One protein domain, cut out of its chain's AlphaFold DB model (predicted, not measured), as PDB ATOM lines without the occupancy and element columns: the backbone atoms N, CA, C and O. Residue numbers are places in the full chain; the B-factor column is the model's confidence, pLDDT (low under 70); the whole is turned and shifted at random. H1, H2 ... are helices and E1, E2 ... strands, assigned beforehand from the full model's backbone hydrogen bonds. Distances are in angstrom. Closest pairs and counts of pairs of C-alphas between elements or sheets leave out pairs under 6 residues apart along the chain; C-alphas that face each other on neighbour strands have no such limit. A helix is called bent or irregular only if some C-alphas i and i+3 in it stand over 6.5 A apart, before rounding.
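This is residues 61 to 119 and 190 to 239 of the 328 residues of the protein "Putative E3 ubiquitin-protein ligase UBR7" of Orchesella cincta (UniProt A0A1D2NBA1). A small antiparallel pair of strands, E3 and E4, lies in the middle of a patchwork of short helices and loops, with H2 and H3 next to it. Toward one end of the longest axis lie the hairpin E1 and E2, H1 and the unnamed stretch 78 to 91; toward the other lie H4, H5, H6 and H7, loosely joined by few contacts. The printed part has 109 residues, with seven named helices and four named strands in the order E1 E2 H1 E3 H2 H3 H4 E4 H5 H6 H7. The two sheets have two strands each, E1 - E2 and E3 - E4, both antiparallel, and the class is mixed, helices and strands. The whole is compact, with a radius of gyration of the C-alphas of 13.9 A and spans of 41 by 28 by 27 A.

Strands E3, residues 92 to 95, and E4, residues 207 to 210, are antiparallel neighbours at 147 degrees, with N 93 and O 209 at 2.9 A and N 207 and O 95 at 2.8 A, within hydrogen-bond range. H3, residues 104 to 112, and E4 have 2 pairs of C-alphas within 8 A; the closest, those of Leu 112 and Lys 210, are 5.9 A apart. H2, residues 97 to 102, is close to H3 but not clearly touching, with the closest C-alphas, of Met 100 and Leu 106, 6.9 A apart; they run opposite ways at a steep tilt of 55 degrees. H3 touches H4, residues 190 to 196, about perpendicular at 88 degrees, with the closest C-alphas, of His 108 and Ala 195, 5.1 A apart. H5, residues 213 to 216, and H7, residues 233 to 236, only just touch, with 3 pairs of C-alphas within 8 A, the closest being Arg 214 and Leu 236 at 5.4 A. H6, residues 221 to 229, is close to H7 but not clearly touching, with the C-alphas of Tyr 227 and Ser 233 closest at 5.0 A, and is apart from H5. The hairpin of E1, residues 62 to 64, and E2, residues 71 to 73, is antiparallel at 144 degrees, with N 63 and O 72 at 2.8 A, within hydrogen-bond range. The closest C-alphas of E1 and E3, of Gln 64 and Leu 94, are 6.8 A apart. H1, residues 74 to 77, touches no helix; its C-alpha 74 is 5.4 A from C-alpha 62 of E1, the closest of the two elements. Every O i to N i+4 pair is within hydrogen-bond range in H2 and H6, against 0 of 5 in H3, where 5 of 6 O i to N i+3 pairs are, and 2 of 3 in H4; H1, H5 and H7 are too short for such a pair.

E3 and E4 each run 10.1 A from first to last C-alpha, and E3 begins at C-alpha 92, (162.212, 157.323, 206.594). H3 measures 14.7 A and H4 11.2 A; both are irregular, with C-alphas 108 and 111 at 8.1 A and C-alphas 193 and 196 at 7.2 A. H6 measures 12.5 A and H2 8.6 A. E1 begins at C-alpha 62, (173.670, 155.920, 199.428), and H7 ends at C-alpha 236, (149.374, 158.892, 197.196).

The two C-alphas farthest apart, of Thr 119 and Thr 221, are 42.7 A apart. Residues 120 to 189 are not printed, and C-alphas 119 and 190 are 32.6 A apart across this cut. The link from H1 to E3, 14 residues, is long. The mean pLDDT of the printed part is 78.6, and 29 residues are under 70: 75 to 90, 115 to 119, 196 to 197 and 199 to 204.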
ATOM      1  N   SER A  61     177.193 154.784 202.389       72.06
ATOM      2  CA  SER A  61     175.755 154.549 202.264       72.06
ATOM      3  C   SER A  61     175.135 155.595 201.353       72.06
ATOM      4  O   SER A  61     175.308 156.809 201.516       72.06
ATOM      5  N   MET A  62     174.422 155.100 200.352       81.06
ATOM      6  CA  MET A  62     173.670 155.920 199.428       81.06
ATOM      7  C   MET A  62     172.197 155.755 199.745       81.06
ATOM      8  O   MET A  62     171.718 154.651 199.980       81.06
ATOM      9  N   ILE A  63     171.479 156.862 199.708       82.06
ATOM     10  CA  ILE A  63     170.041 156.901 199.893       82.06
ATOM     11  C   ILE A  63     169.397 157.495 198.646       82.06
ATOM     12  O   ILE A  63     169.905 158.452 198.053       82.06
ATOM     13  N   GLN A  64     168.294 156.895 198.223       87.38
ATOM     14  CA  GLN A  64     167.594 157.279 197.012       87.38
ATOM     15  C   GLN A  64     166.523 158.335 197.311       87.38
ATOM     16  O   GLN A  64     165.785 158.241 198.290       87.38
ATOM     17  N   CYS A  65     166.419 159.349 196.455       89.62
ATOM     18  CA  CYS A  65     165.317 160.306 196.500       89.62
ATOM     19  C   CYS A  65     164.019 159.663 195.987       89.62
ATOM     20  O   CYS A  65     163.972 159.254 194.829       89.62
ATOM     21  N   ILE A  66     162.931 159.694 196.762       92.00
ATOM     22  CA  ILE A  66     161.639 159.087 196.368       92.00
ATOM     23  C   ILE A  66     160.904 159.831 195.231       92.00
ATOM     24  O   ILE A  66     159.839 159.416 194.777       92.00
ATOM     25  N   ILE A  67     161.431 160.979 194.790       93.25
ATOM     26  CA  ILE A  67     160.822 161.798 193.732       93.25
ATOM     27  C   ILE A  67     161.550 161.673 192.393       93.25
ATOM     28  O   ILE A  67     160.903 161.627 191.351       93.25
ATOM     29  N   CYS A  68     162.884 161.708 192.400       92.50
ATOM     30  CA  CYS A  68     163.683 161.651 191.171       92.50
ATOM     31  C   CYS A  68     164.500 160.373 191.026       92.50
ATOM     32  O   CYS A  68     165.192 160.239 190.025       92.50
ATOM     33  N   GLU A  69     164.453 159.475 192.013       91.12
ATOM     34  CA  GLU A  69     165.200 158.213 192.040       91.12
ATOM     35  C   GLU A  69     166.732 158.371 191.974       91.12
ATOM     36  O   GLU A  69     167.459 157.382 191.860       91.12
ATOM     37  N   ASP A  70     167.244 159.599 192.106       87.94
ATOM     38  CA  ASP A  70     168.677 159.859 192.191       87.94
ATOM     39  C   ASP A  70     169.239 159.360 193.524       87.94
ATOM     40  O   ASP A  70     168.651 159.563 194.591       87.94
ATOM     41  N   TRP A  71     170.427 158.765 193.450       85.50
ATOM     42  CA  TRP A  71     171.179 158.286 194.602       85.50
ATOM     43  C   TRP A  71     172.067 159.384 195.171       85.50
ATOM     44  O   TRP A  71     172.851 160.023 194.462       85.50
ATOM     45  N   LEU A  72     171.970 159.580 196.478       80.25
ATOM     46  CA  LEU A  72     172.691 160.602 197.211       80.25
ATOM     47  C   LEU A  72     173.532 159.936 198.289       80.25
ATOM     48  O   LEU A  72     173.039 159.101 199.036       80.25
ATOM     49  N   HIS A  73     174.794 160.332 198.413       76.88
ATOM     50  CA  HIS A  73     175.602 159.887 199.544       76.88
ATOM     51  C   HIS A  73     175.000 160.439 200.835       76.88
ATOM     52  O   HIS A  73     174.783 161.652 200.957       76.88
ATOM     53  N   PHE A  74     174.775 159.558 201.802       70.75
ATOM     54  CA  PHE A  74     174.146 159.867 203.079       70.75
ATOM     55  C   PHE A  74     174.862 161.024 203.795       70.75
ATOM     56  O   PHE A  74     174.235 162.000 204.203       70.75
ATOM     57  N   LYS A  75     176.203 161.025 203.773       67.25
ATOM     58  CA  LYS A  75     177.064 162.096 204.310       67.25
ATOM     59  C   LYS A  75     176.771 163.496 203.750       67.25
ATOM     60  O   LYS A  75     176.892 164.484 204.467       67.25
ATOM     61  N   HIS A  76     176.396 163.604 202.476       64.75
ATOM     62  CA  HIS A  76     176.068 164.890 201.847       64.75
ATOM     63  C   HIS A  76     174.599 165.282 202.026       64.75
ATOM     64  O   HIS A  76     174.253 166.439 201.804       64.75
ATOM     65  N   CYS A  77     173.749 164.338 202.433       64.19
ATOM     66  CA  CYS A  77     172.366 164.610 202.815       64.19
ATOM     67  C   CYS A  77     172.280 165.151 204.245       64.19
ATOM     68  O   CYS A  77     171.420 165.975 204.529       64.19
ATOM     69  N   LEU A  78     173.192 164.711 205.122       56.81
ATOM     70  CA  LEU A  78     173.238 165.086 206.537       56.81
ATOM     71  C   LEU A  78     174.203 166.226 206.866       56.81
ATOM     72  O   LEU A  78     174.297 166.622 208.018       56.81
ATOM     73  N   GLY A  79     174.902 166.806 205.888       48.47
ATOM     74  CA  GLY A  79     175.881 167.876 206.133       48.47
ATOM     75  C   GLY A  79     175.334 169.141 206.825       48.47
ATOM     76  O   GLY A  79     176.132 169.963 207.266       48.47
ATOM     77  N   TYR A  80     174.008 169.315 206.936       41.91
ATOM     78  CA  TYR A  80     173.361 170.332 207.789       41.91
ATOM     79  C   TYR A  80     172.741 169.786 209.080       41.91
ATOM     80  O   TYR A  80     172.460 170.550 210.002       41.91
ATOM     81  N   LEU A  81     172.510 168.480 209.149       44.03
ATOM     82  CA  LEU A  81     172.100 167.789 210.358       44.03
ATOM     83  C   LEU A  81     173.394 167.295 211.010       44.03
ATOM     84  O   LEU A  81     173.766 166.137 210.859       44.03
ATOM     85  N   ASN A  82     174.114 168.189 211.702       37.81
ATOM     86  CA  ASN A  82     175.152 167.812 212.679       37.81
ATOM     87  C   ASN A  82     174.484 167.049 213.831       37.81
ATOM     88  O   ASN A  82     174.365 167.539 214.953       37.81
ATOM     89  N   THR A  83     173.902 165.907 213.521       45.97
ATOM     90  CA  THR A  83     172.969 165.228 214.386       45.97
ATOM     91  C   THR A  83     173.092 163.762 214.067       45.97
ATOM     92  O   THR A  83     172.678 163.288 213.011       45.97
ATOM     93  N   GLU A  84     173.715 163.056 214.996       47.69
ATOM     94  CA  GLU A  84     173.486 161.633 215.137       47.69
ATOM     95  C   GLU A  84     171.969 161.471 215.291       47.69
ATOM     96  O   GLU A  84     171.364 162.066 216.187       47.69
ATOM     97  N   PHE A  85     171.324 160.767 214.358       52.72
ATOM     98  CA  PHE A  85     169.942 160.362 214.571       52.72
ATOM     99  C   PHE A  85     169.947 159.505 215.834       52.72
ATOM    100  O   PHE A  85     170.547 158.428 215.850       52.72
ATOM    101  N   GLU A  86     169.323 159.989 216.908       45.44
ATOM    102  CA  GLU A  86     168.954 159.108 218.006       45.44
ATOM    103  C   GLU A  86     167.992 158.087 217.406       45.44
ATOM    104  O   GLU A  86     166.860 158.410 217.063       45.44
ATOM    105  N   THR A  87     168.500 156.869 217.241       42.28
ATOM    106  CA  THR A  87     167.827 155.678 216.711       42.28
ATOM    107  C   THR A  87     167.604 155.667 215.193       42.28
ATOM    108  O   THR A  87     166.750 156.338 214.627       42.28
ATOM    109  N   VAL A  88     168.380 154.808 214.531       50.84
ATOM    110  CA  VAL A  88     168.281 154.396 213.118       50.84
ATOM    111  C   VAL A  88     167.092 153.428 212.912       50.84
ATOM    112  O   VAL A  88     167.105 152.604 212.008       50.84
ATOM    113  N   GLU A  89     166.095 153.459 213.801       51.84
ATOM    114  CA  GLU A  89     165.002 152.474 213.848       51.84
ATOM    115  C   GLU A  89     163.691 152.983 213.238       51.84
ATOM    116  O   GLU A  89     162.742 152.215 213.114       51.84
ATOM    117  N   GLU A  90     163.613 154.254 212.843       60.88
ATOM    118  CA  GLU A  90     162.467 154.756 212.087       60.88
ATOM    119  C   GLU A  90     162.797 154.687 210.596       60.88
ATOM    120  O   GLU A  90     163.700 155.399 210.144       60.88
ATOM    121  N   ASP A  91     162.080 153.862 209.819       74.50
ATOM    122  CA  ASP A  91     162.179 153.998 208.368       74.50
ATOM    123  C   ASP A  91     161.709 155.403 207.985       74.50
ATOM    124  O   ASP A  91     160.809 156.014 208.585       74.50
ATOM    125  N   PHE A  92     162.416 155.962 207.021       83.12
ATOM    126  CA  PHE A  92     162.212 157.323 206.594       83.12
ATOM    127  C   PHE A  92     162.414 157.416 205.101       83.12
ATOM    128  O   PHE A  92     163.118 156.625 204.472       83.12
ATOM    129  N   GLU A  93     161.826 158.454 204.534       87.62
ATOM    130  CA  GLU A  93     161.939 158.722 203.117       87.62
ATOM    131  C   GLU A  93     162.704 160.001 202.873       87.62
ATOM    132  O   GLU A  93     162.568 160.975 203.612       87.62
ATOM    133  N   LEU A  94     163.487 160.029 201.802       88.25
ATOM    134  CA  LEU A  94     164.289 161.190 201.469       88.25
ATOM    135  C   LEU A  94     163.768 161.876 200.208       88.25
ATOM    136  O   LEU A  94     163.579 161.247 199.168       88.25
ATOM    137  N   ILE A  95     163.616 163.199 200.270       89.06
ATOM    138  CA  ILE A  95     163.374 164.042 199.096       89.06
ATOM    139  C   ILE A  95     164.551 165.002 198.937       89.06
ATOM    140  O   ILE A  95     164.852 165.787 199.832       89.06
ATOM    141  N   CYS A  96     165.226 164.959 197.787       87.19
ATOM    142  CA  CYS A  96     166.391 165.801 197.522       87.19
ATOM    143  C   CYS A  96     166.024 167.295 197.443       87.19
ATOM    144  O   CYS A  96     164.899 167.654 197.089       87.19
ATOM    145  N   GLY A  97     166.995 168.182 197.690       84.44
ATOM    146  CA  GLY A  97     166.767 169.636 197.681       84.44
ATOM    147  C   GLY A  97     166.210 170.182 196.356       84.44
ATOM    148  O   GLY A  97     165.347 171.061 196.349       84.44
ATOM    149  N   SER A  98     166.619 169.604 195.218       86.38
ATOM    150  CA  SER A  98     166.066 169.949 193.896       86.38
ATOM    151  C   SER A  98     164.574 169.601 193.797       86.38
ATOM    152  O   SER A  98     163.761 170.414 193.352       86.38
ATOM    153  N   CYS A  99     164.184 168.421 194.286       90.75
ATOM    154  CA  CYS A  99     162.787 167.998 194.306       90.75
ATOM    155  C   CYS A  99     161.955 168.797 195.311       90.75
ATOM    156  O   CYS A  99     160.836 169.171 194.975       90.75
ATOM    157  N   MET A 100     162.505 169.141 196.477       87.75
ATOM    158  CA  MET A 100     161.859 170.053 197.429       87.75
ATOM    159  C   MET A 100     161.629 171.446 196.838       87.75
ATOM    160  O   MET A 100     160.579 172.047 197.053       87.75
ATOM    161  N   SER A 101     162.583 171.944 196.049       86.62
ATOM    162  CA  SER A 101     162.456 173.228 195.350       86.62
ATOM    163  C   SER A 101     161.377 173.178 194.265       86.62
ATOM    164  O   SER A 101     160.599 174.119 194.115       86.62
ATOM    165  N   ARG A 102     161.294 172.065 193.522       90.25
ATOM    166  CA  ARG A 102     160.260 171.831 192.501       90.25
ATOM    167  C   ARG A 102     158.868 171.642 193.108       90.25
ATOM    168  O   ARG A 102     157.883 172.072 192.517       90.25
ATOM    169  N   LEU A 103     158.782 170.981 194.258       91.94
ATOM    170  CA  LEU A 103     157.545 170.598 194.937       91.94
ATOM    171  C   LEU A 103     157.354 171.427 196.211       91.94
ATOM    172  O   LEU A 103     157.198 170.887 197.305       91.94
ATOM    173  N   SER A 104     157.354 172.753 196.072       88.50
ATOM    174  CA  SER A 104     157.350 173.688 197.207       88.50
ATOM    175  C   SER A 104     156.161 173.517 198.158       88.50
ATOM    176  O   SER A 104     156.294 173.798 199.345       88.50
ATOM    177  N   PHE A 105     155.028 172.982 197.689       90.38
ATOM    178  CA  PHE A 105     153.874 172.678 198.542       90.38
ATOM    179  C   PHE A 105     154.218 171.702 199.681       90.38
ATOM    180  O   PHE A 105     153.561 171.727 200.722       90.38
ATOM    181  N   LEU A 106     155.244 170.855 199.508       90.19
ATOM    182  CA  LEU A 106     155.712 169.935 200.543       90.19
ATOM    183  C   LEU A 106     156.208 170.683 201.782       90.19
ATOM    184  O   LEU A 106     156.099 170.161 202.883       90.19
ATOM    185  N   GLN A 107     156.661 171.933 201.651       86.44
ATOM    186  CA  GLN A 107     157.086 172.750 202.791       86.44
ATOM    187  C   GLN A 107     155.977 172.943 203.832       86.44
ATOM    188  O   GLN A 107     156.288 173.116 205.007       86.44
ATOM    189  N   HIS A 108     154.706 172.867 203.428       88.50
ATOM    190  CA  HIS A 108     153.556 172.939 204.333       88.50
ATOM    191  C   HIS A 108     153.367 171.673 205.180       88.50
ATOM    192  O   HIS A 108     152.590 171.663 206.122       88.50
ATOM    193  N   TYR A 109     154.092 170.596 204.887       88.44
ATOM    194  CA  TYR A 109     154.091 169.364 205.674       88.44
ATOM    195  C   TYR A 109     155.290 169.282 206.634       88.44
ATOM    196  O   TYR A 109     155.651 168.197 207.079       88.44
ATOM    197  N   ALA A 110     155.894 170.422 206.989       82.56
ATOM    198  CA  ALA A 110     157.082 170.525 207.844       82.56
ATOM    199  C   ALA A 110     157.008 169.707 209.148       82.56
ATOM    200  O   ALA A 110     158.009 169.171 209.608       82.56
ATOM    201  N   HIS A 111     155.826 169.582 209.752       82.19
ATOM    202  CA  HIS A 111     155.624 168.821 210.988       82.19
ATOM    203  C   HIS A 111     155.856 167.303 210.838       82.19
ATOM    204  O   HIS A 111     155.986 166.608 211.846       82.19
ATOM    205  N   LEU A 112     155.913 166.788 209.605       84.69
ATOM    206  CA  LEU A 112     156.172 165.379 209.283       84.69
ATOM    207  C   LEU A 112     157.649 165.079 209.014       84.69
ATOM    208  O   LEU A 112     158.000 163.921 208.785       84.69
ATOM    209  N   THR A 113     158.519 166.089 209.008       84.12
ATOM    210  CA  THR A 113     159.949 165.854 208.819       84.12
ATOM    211  C   THR A 113     160.566 165.274 210.085       84.12
ATOM    212  O   THR A 113     160.128 165.566 211.205       84.12
ATOM    213  N   LEU A 114     161.627 164.488 209.920       78.94
ATOM    214  CA  LEU A 114     162.485 164.138 211.046       78.94
ATOM    215  C   LEU A 114     163.158 165.414 211.566       78.94
ATOM    216  O   LEU A 114     163.667 166.225 210.789       78.94
ATOM    217  N   LYS A 115     163.091 165.634 212.881       67.25
ATOM    218  CA  LYS A 115     163.734 166.775 213.541       67.25
ATOM    219  C   LYS A 115     165.086 166.325 214.095       67.25
ATOM    220  O   LYS A 115     165.158 165.216 214.617       67.25
ATOM    221  N   PRO A 116     166.131 167.165 214.038       56.72
ATOM    222  CA  PRO A 116     167.381 166.858 214.716       56.72
ATOM    223  C   PRO A 116     167.159 166.771 216.235       56.72
ATOM    224  O   PRO A 116     166.561 167.679 216.820       56.72
ATOM    225  N   SER A 117     167.649 165.702 216.874       46.69
ATOM    226  CA  SER A 117     167.808 165.660 218.332       46.69
ATOM    227  C   SER A 117     168.979 166.565 218.715       46.69
ATOM    228  O   SER A 117     170.091 166.424 218.209       46.69
ATOM    229  N   VAL A 118     168.736 167.563 219.561       41.31
ATOM    230  CA  VAL A 118     169.799 168.454 220.034       41.31
ATOM    231  C   VAL A 118     170.491 167.775 221.210       41.31
ATOM    232  O   VAL A 118     170.134 168.007 222.362       41.31
ATOM    233  N   THR A 119     171.504 166.955 220.937       30.98
ATOM    234  CA  THR A 119     172.394 166.407 221.966       30.98
ATOM    235  C   THR A 119     173.809 166.979 221.814       30.98
ATOM    236  O   THR A 119     174.603 166.591 220.972       30.98
ATOM    237  N   LYS A 190     143.751 169.826 203.771       90.25
ATOM    238  CA  LYS A 190     144.901 169.696 204.687       90.25
ATOM    239  C   LYS A 190     146.067 170.599 204.279       90.25
ATOM    240  O   LYS A 190     146.642 171.269 205.123       90.25
ATOM    241  N   LEU A 191     146.364 170.667 202.979       89.25
ATOM    242  CA  LEU A 191     147.438 171.510 202.451       89.25
ATOM    243  C   LEU A 191     147.220 172.990 202.794       89.25
ATOM    244  O   LEU A 191     148.143 173.671 203.224       89.25
ATOM    245  N   GLN A 192     145.986 173.479 202.644       87.06
ATOM    246  CA  GLN A 192     145.634 174.856 202.995       87.06
ATOM    247  C   GLN A 192     145.635 175.078 204.510       87.06
ATOM    248  O   GLN A 192     146.039 176.142 204.971       87.06
ATOM    249  N   ALA A 193     145.216 174.080 205.292       85.56
ATOM    250  CA  ALA A 193     145.250 174.148 206.749       85.56
ATOM    251  C   ALA A 193     146.687 174.257 207.286       85.56
ATOM    252  O   ALA A 193     146.939 175.048 208.195       85.56
ATOM    253  N   PHE A 194     147.630 173.524 206.687       83.62
ATOM    254  CA  PHE A 194     149.038 173.525 207.087       83.62
ATOM    255  C   PHE A 194     149.866 174.652 206.460       83.62
ATOM    256  O   PHE A 194     151.033 174.817 206.794       83.62
ATOM    257  N   ALA A 195     149.264 175.495 205.613       76.75
ATOM    258  CA  ALA A 195     149.973 176.572 204.923       76.75
ATOM    259  C   ALA A 195     150.647 177.601 205.857       76.75
ATOM    260  O   ALA A 195     151.495 178.377 205.421       76.75
ATOM    261  N   LYS A 196     150.262 177.613 207.139       69.38
ATOM    262  CA  LYS A 196     150.788 178.504 208.181       69.38
ATOM    263  C   LYS A 196     152.139 178.052 208.751       69.38
ATOM    264  O   LYS A 196     152.823 178.869 209.359       69.38
ATOM    265  N   GLU A 197     152.515 176.791 208.556       65.81
ATOM    266  CA  GLU A 197     153.791 176.221 208.992       65.81
ATOM    267  C   GLU A 197     154.625 175.894 207.751       65.81
ATOM    268  O   GLU A 197     154.207 175.113 206.901       65.81
ATOM    269  N   THR A 198     155.796 176.511 207.606       70.44
ATOM    270  CA  THR A 198     156.678 176.285 206.453       70.44
ATOM    271  C   THR A 198     158.108 176.074 206.904       70.44
ATOM    272  O   THR A 198     158.598 176.810 207.763       70.44
ATOM    273  N   LEU A 199     158.805 175.128 206.277       67.88
ATOM    274  CA  LEU A 199     160.258 175.028 206.408       67.88
ATOM    275  C   LEU A 199     160.927 176.312 205.868       67.88
ATOM    276  O   LEU A 199     160.528 176.795 204.804       67.88
ATOM    277  N   PRO A 200     161.922 176.886 206.573       63.75
ATOM    278  CA  PRO A 200     162.624 178.078 206.109       63.75
ATOM    279  C   PRO A 200     163.403 177.806 204.811       63.75
ATOM    280  O   PRO A 200     164.011 176.756 204.634       63.75
ATOM    281  N   PHE A 201     163.377 178.786 203.902       51.34
ATOM    282  CA  PHE A 201     163.780 178.663 202.491       51.34
ATOM    283  C   PHE A 201     165.297 178.667 202.222       51.34
ATOM    284  O   PHE A 201     165.715 178.463 201.083       51.34
ATOM    285  N   SER A 202     166.126 178.963 203.221       52.12
ATOM    286  CA  SER A 202     167.551 179.216 203.000       52.12
ATOM    287  C   SER A 202     168.316 177.897 202.862       52.12
ATOM    288  O   SER A 202     168.478 177.178 203.842       52.12
ATOM    289  N   ASP A 203     168.760 177.600 201.638       52.97
ATOM    290  CA  ASP A 203     169.588 176.448 201.250       52.97
ATOM    291  C   ASP A 203     168.962 175.072 201.544       52.97
ATOM    292  O   ASP A 203     169.555 174.239 202.227       52.97
ATOM    293  N   ILE A 204     167.755 174.813 201.017       54.53
ATOM    294  CA  ILE A 204     167.061 173.524 201.204       54.53
ATOM    295  C   ILE A 204     167.931 172.366 200.682       54.53
ATOM    296  O   ILE A 204     168.054 172.132 199.476       54.53
ATOM    297  N   GLN A 205     168.518 171.630 201.627       70.38
ATOM    298  CA  GLN A 205     169.185 170.352 201.410       70.38
ATOM    299  C   GLN A 205     168.153 169.220 201.258       70.38
ATOM    300  O   GLN A 205     166.949 169.459 201.173       70.38
ATOM    301  N   ALA A 206     168.614 167.971 201.156       80.06
ATOM    302  CA  ALA A 206     167.711 166.825 201.192       80.06
ATOM    303  C   ALA A 206     166.941 166.784 202.528       80.06
ATOM    304  O   ALA A 206     167.502 167.088 203.577       80.06
ATOM    305  N   VAL A 207     165.659 166.422 202.484       82.25
ATOM    306  CA  VAL A 207     164.765 166.384 203.649       82.25
ATOM    307  C   VAL A 207     164.350 164.945 203.911       82.25
ATOM    308  O   VAL A 207     163.892 164.267 202.989       82.25
ATOM    309  N   ALA A 208     164.502 164.508 205.161       84.88
ATOM    310  CA  ALA A 208     164.033 163.217 205.641       84.88
ATOM    311  C   ALA A 208     162.617 163.334 206.227       84.88
ATOM    312  O   ALA A 208     162.319 164.229 207.028       84.88
ATOM    313  N   TRP A 209     161.750 162.418 205.825       85.88
ATOM    314  CA  TRP A 209     160.330 162.381 206.134       85.88
ATOM    315  C   TRP A 209     160.004 161.122 206.910       85.88
ATOM    316  O   TRP A 209     160.477 160.045 206.564       85.88
ATOM    317  N   LYS A 210     159.139 161.245 207.913       83.56
ATOM    318  CA  LYS A 210     158.562 160.082 208.588       83.56
ATOM    319  C   LYS A 210     157.745 159.247 207.594       83.56
ATOM    320  O   LYS A 210     157.117 159.808 206.690       83.56
ATOM    321  N   ASN A 211     157.647 157.938 207.831       73.12
ATOM    322  CA  ASN A 211     156.876 156.979 207.016       73.12
ATOM    323  C   ASN A 211     155.395 157.339 206.761       73.12
ATOM    324  O   ASN A 211     154.726 156.720 205.935       73.12
ATOM    325  N   ASN A 212     154.837 158.346 207.438       79.31
ATOM    326  CA  ASN A 212     153.445 158.762 207.283       79.31
ATOM    327  C   ASN A 212     153.224 159.919 206.287       79.31
ATOM    328  O   ASN A 212     152.094 160.418 206.203       79.31
ATOM    329  N   LEU A 213     154.239 160.350 205.521       88.44
ATOM    330  CA  LEU A 213     154.089 161.412 204.514       88.44
ATOM    331  C   LEU A 213     152.953 161.105 203.526       88.44
ATOM    332  O   LEU A 213     152.005 161.888 203.424       88.44
ATOM    333  N   ARG A 214     153.000 159.944 202.856       92.06
ATOM    334  CA  ARG A 214     152.012 159.545 201.830       92.06
ATOM    335  C   ARG A 214     150.569 159.554 202.346       92.06
ATOM    336  O   ARG A 214     149.655 160.037 201.677       92.06
ATOM    337  N   ALA A 215     150.356 159.071 203.572       90.56
ATOM    338  CA  ALA A 215     149.043 159.055 204.225       90.56
ATOM    339  C   ALA A 215     148.550 160.463 204.620       90.56
ATOM    340  O   ALA A 215     147.343 160.720 204.703       90.56
ATOM    341  N   SER A 216     149.480 161.390 204.852       91.31
ATOM    342  CA  SER A 216     149.188 162.746 205.321       91.31
ATOM    343  C   SER A 216     148.887 163.732 204.191       91.31
ATOM    344  O   SER A 216     148.224 164.748 204.437       91.31
ATOM    345  N   LEU A 217     149.297 163.423 202.956       93.50
ATOM    346  CA  LEU A 217     148.990 164.225 201.771       93.50
ATOM    347  C   LEU A 217     147.480 164.451 201.605       93.50
ATOM    348  O   LEU A 217     146.634 163.607 201.916       93.50
ATOM    349  N   CYS A 218     147.120 165.649 201.144       94.88
ATOM    350  CA  CYS A 218     145.727 166.045 201.000       94.88
ATOM    351  C   CYS A 218     145.089 165.337 199.800       94.88
ATOM    352  O   CYS A 218     145.617 165.394 198.699       94.88
ATOM    353  N   ARG A 219     143.908 164.737 199.979       95.38
ATOM    354  CA  ARG A 219     143.188 164.022 198.907       95.38
ATOM    355  C   ARG A 219     141.960 164.773 198.384       95.38
ATOM    356  O   ARG A 219     141.074 164.163 197.795       95.38
ATOM    357  N   CYS A 220     141.869 166.086 198.617       95.62
ATOM    358  CA  CYS A 220     140.794 166.881 198.023       95.62
ATOM    359  C   CYS A 220     140.963 166.955 196.496       95.62
ATOM    360  O   CYS A 220     142.071 166.795 195.979       95.62
ATOM    361  N   THR A 221     139.873 167.233 195.780       95.88
ATOM    362  CA  THR A 221     139.840 167.291 194.308       95.88
ATOM    363  C   THR A 221     140.937 168.184 193.727       95.88
ATOM    364  O   THR A 221     141.620 167.782 192.789       95.88
ATOM    365  N   ASN A 222     141.166 169.350 194.336       95.44
ATOM    366  CA  ASN A 222     142.202 170.288 193.904       95.44
ATOM    367  C   ASN A 222     143.616 169.713 194.085       95.44
ATOM    368  O   ASN A 222     144.409 169.753 193.152       95.44
ATOM    369  N   CYS A 223     143.937 169.141 195.253       95.75
ATOM    370  CA  CYS A 223     145.270 168.585 195.513       95.75
ATOM    371  C   CYS A 223     145.568 167.362 194.642       95.75
ATOM    372  O   CYS A 223     146.665 167.258 194.104       95.75
ATOM    373  N   VAL A 224     144.589 166.473 194.447       96.50
ATOM    374  CA  VAL A 224     144.741 165.308 193.563       96.50
ATOM    375  C   VAL A 224     145.007 165.747 192.121       96.50
ATOM    376  O   VAL A 224     145.902 165.196 191.480       96.50
ATOM    377  N   ALA A 225     144.297 166.770 191.627       96.56
ATOM    378  CA  ALA A 225     144.558 167.349 190.310       96.56
ATOM    379  C   ALA A 225     145.982 167.928 190.217       96.56
ATOM    380  O   ALA A 225     146.718 167.591 189.291       96.56
ATOM    381  N   THR A 226     146.416 168.698 191.221       95.69
ATOM    382  CA  THR A 226     147.783 169.240 191.288       95.69
ATOM    383  C   THR A 226     148.848 168.140 191.276       95.69
ATOM    384  O   THR A 226     149.846 168.262 190.569       95.69
ATOM    385  N   TYR A 227     148.661 167.040 192.015       96.62
ATOM    386  CA  TYR A 227     149.613 165.922 192.000       96.62
ATOM    387  C   TYR A 227     149.684 165.242 190.628       96.62
ATOM    388  O   TYR A 227     150.771 164.841 190.207       96.62
ATOM    389  N   GLY A 228     148.558 165.167 189.912       96.88
ATOM    390  CA  GLY A 228     148.510 164.713 188.521       96.88
ATOM    391  C   GLY A 228     149.309 165.614 187.579       96.88
ATOM    392  O   GLY A 228     150.149 165.125 186.824       96.88
ATOM    393  N   GLU A 229     149.119 166.931 187.668       96.81
ATOM    394  CA  GLU A 229     149.853 167.918 186.860       96.81
ATOM    395  C   GLU A 229     151.364 167.895 187.134       96.81
ATOM    396  O   GLU A 229     152.177 167.948 186.208       96.81
ATOM    397  N   LEU A 230     151.750 167.749 188.405       96.25
ATOM    398  CA  LEU A 230     153.147 167.642 188.841       96.25
ATOM    399  C   LEU A 230     153.772 166.260 188.581       96.25
ATOM    400  O   LEU A 230     154.974 166.092 188.824       96.25
ATOM    401  N   LYS A 231     152.981 165.304 188.068       95.69
ATOM    402  CA  LYS A 231     153.354 163.911 187.771       95.69
ATOM    403  C   LYS A 231     153.879 163.146 188.988       95.69
ATOM    404  O   LYS A 231     154.854 162.411 188.888       95.69
ATOM    405  N   ILE A 232     153.230 163.335 190.135       95.88
ATOM    406  CA  ILE A 232     153.573 162.693 191.415       95.88
ATOM    407  C   ILE A 232     152.374 161.992 192.067       95.88
ATOM    408  O   ILE A 232     152.357 161.784 193.275       95.88
ATOM    409  N   SER A 233     151.340 161.638 191.294       95.56
ATOM    410  CA  SER A 233     150.146 160.952 191.820       95.56
ATOM    411  C   SER A 233     150.464 159.644 192.546       95.56
ATOM    412  O   SER A 233     149.729 159.267 193.451       95.56
ATOM    413  N   TYR A 234     151.565 158.992 192.173       93.81
ATOM    414  CA  TYR A 234     152.063 157.767 192.790       93.81
ATOM    415  C   TYR A 234     152.413 157.946 194.279       93.81
ATOM    416  O   TYR A 234     152.233 157.035 195.073       93.81
ATOM    417  N   LEU A 235     152.756 159.167 194.714       93.19
ATOM    418  CA  LEU A 235     153.035 159.484 196.120       93.19
ATOM    419  C   LEU A 235     151.799 159.327 197.032       93.19
ATOM    420  O   LEU A 235     151.917 159.332 198.255       93.19
ATOM    421  N   LEU A 236     150.597 159.212 196.456       93.56
ATOM    422  CA  LEU A 236     149.374 158.892 197.196       93.56
ATOM    423  C   LEU A 236     149.200 157.395 197.467       93.56
ATOM    424  O   LEU A 236     148.323 157.033 198.256       93.56
ATOM    425  N   ASP A 237     149.958 156.535 196.801       92.62
ATOM    426  CA  ASP A 237     149.892 155.098 197.002       92.62
ATOM    427  C   ASP A 237     150.780 154.701 198.185       92.62
ATOM    428  O   ASP A 237     151.989 154.903 198.166       92.62
ATOM    429  N   SER A 238     150.175 154.160 199.242       89.62
ATOM    430  CA  SER A 238     150.912 153.708 200.425       89.62
ATOM    431  C   SER A 238     151.772 152.473 200.168       89.62
ATOM    432  O   SER A 238     152.605 152.170 201.012       89.62
ATOM    433  N   GLU A 239     151.556 151.756 199.064       89.31
ATOM    434  CA  GLU A 239     152.351 150.588 198.674       89.31
ATOM    435  C   GLU A 239     153.492 150.951 197.713       89.31
ATOM    436  O   GLU A 239     154.391 150.142 197.499       89.31
TER     437      GLU A 239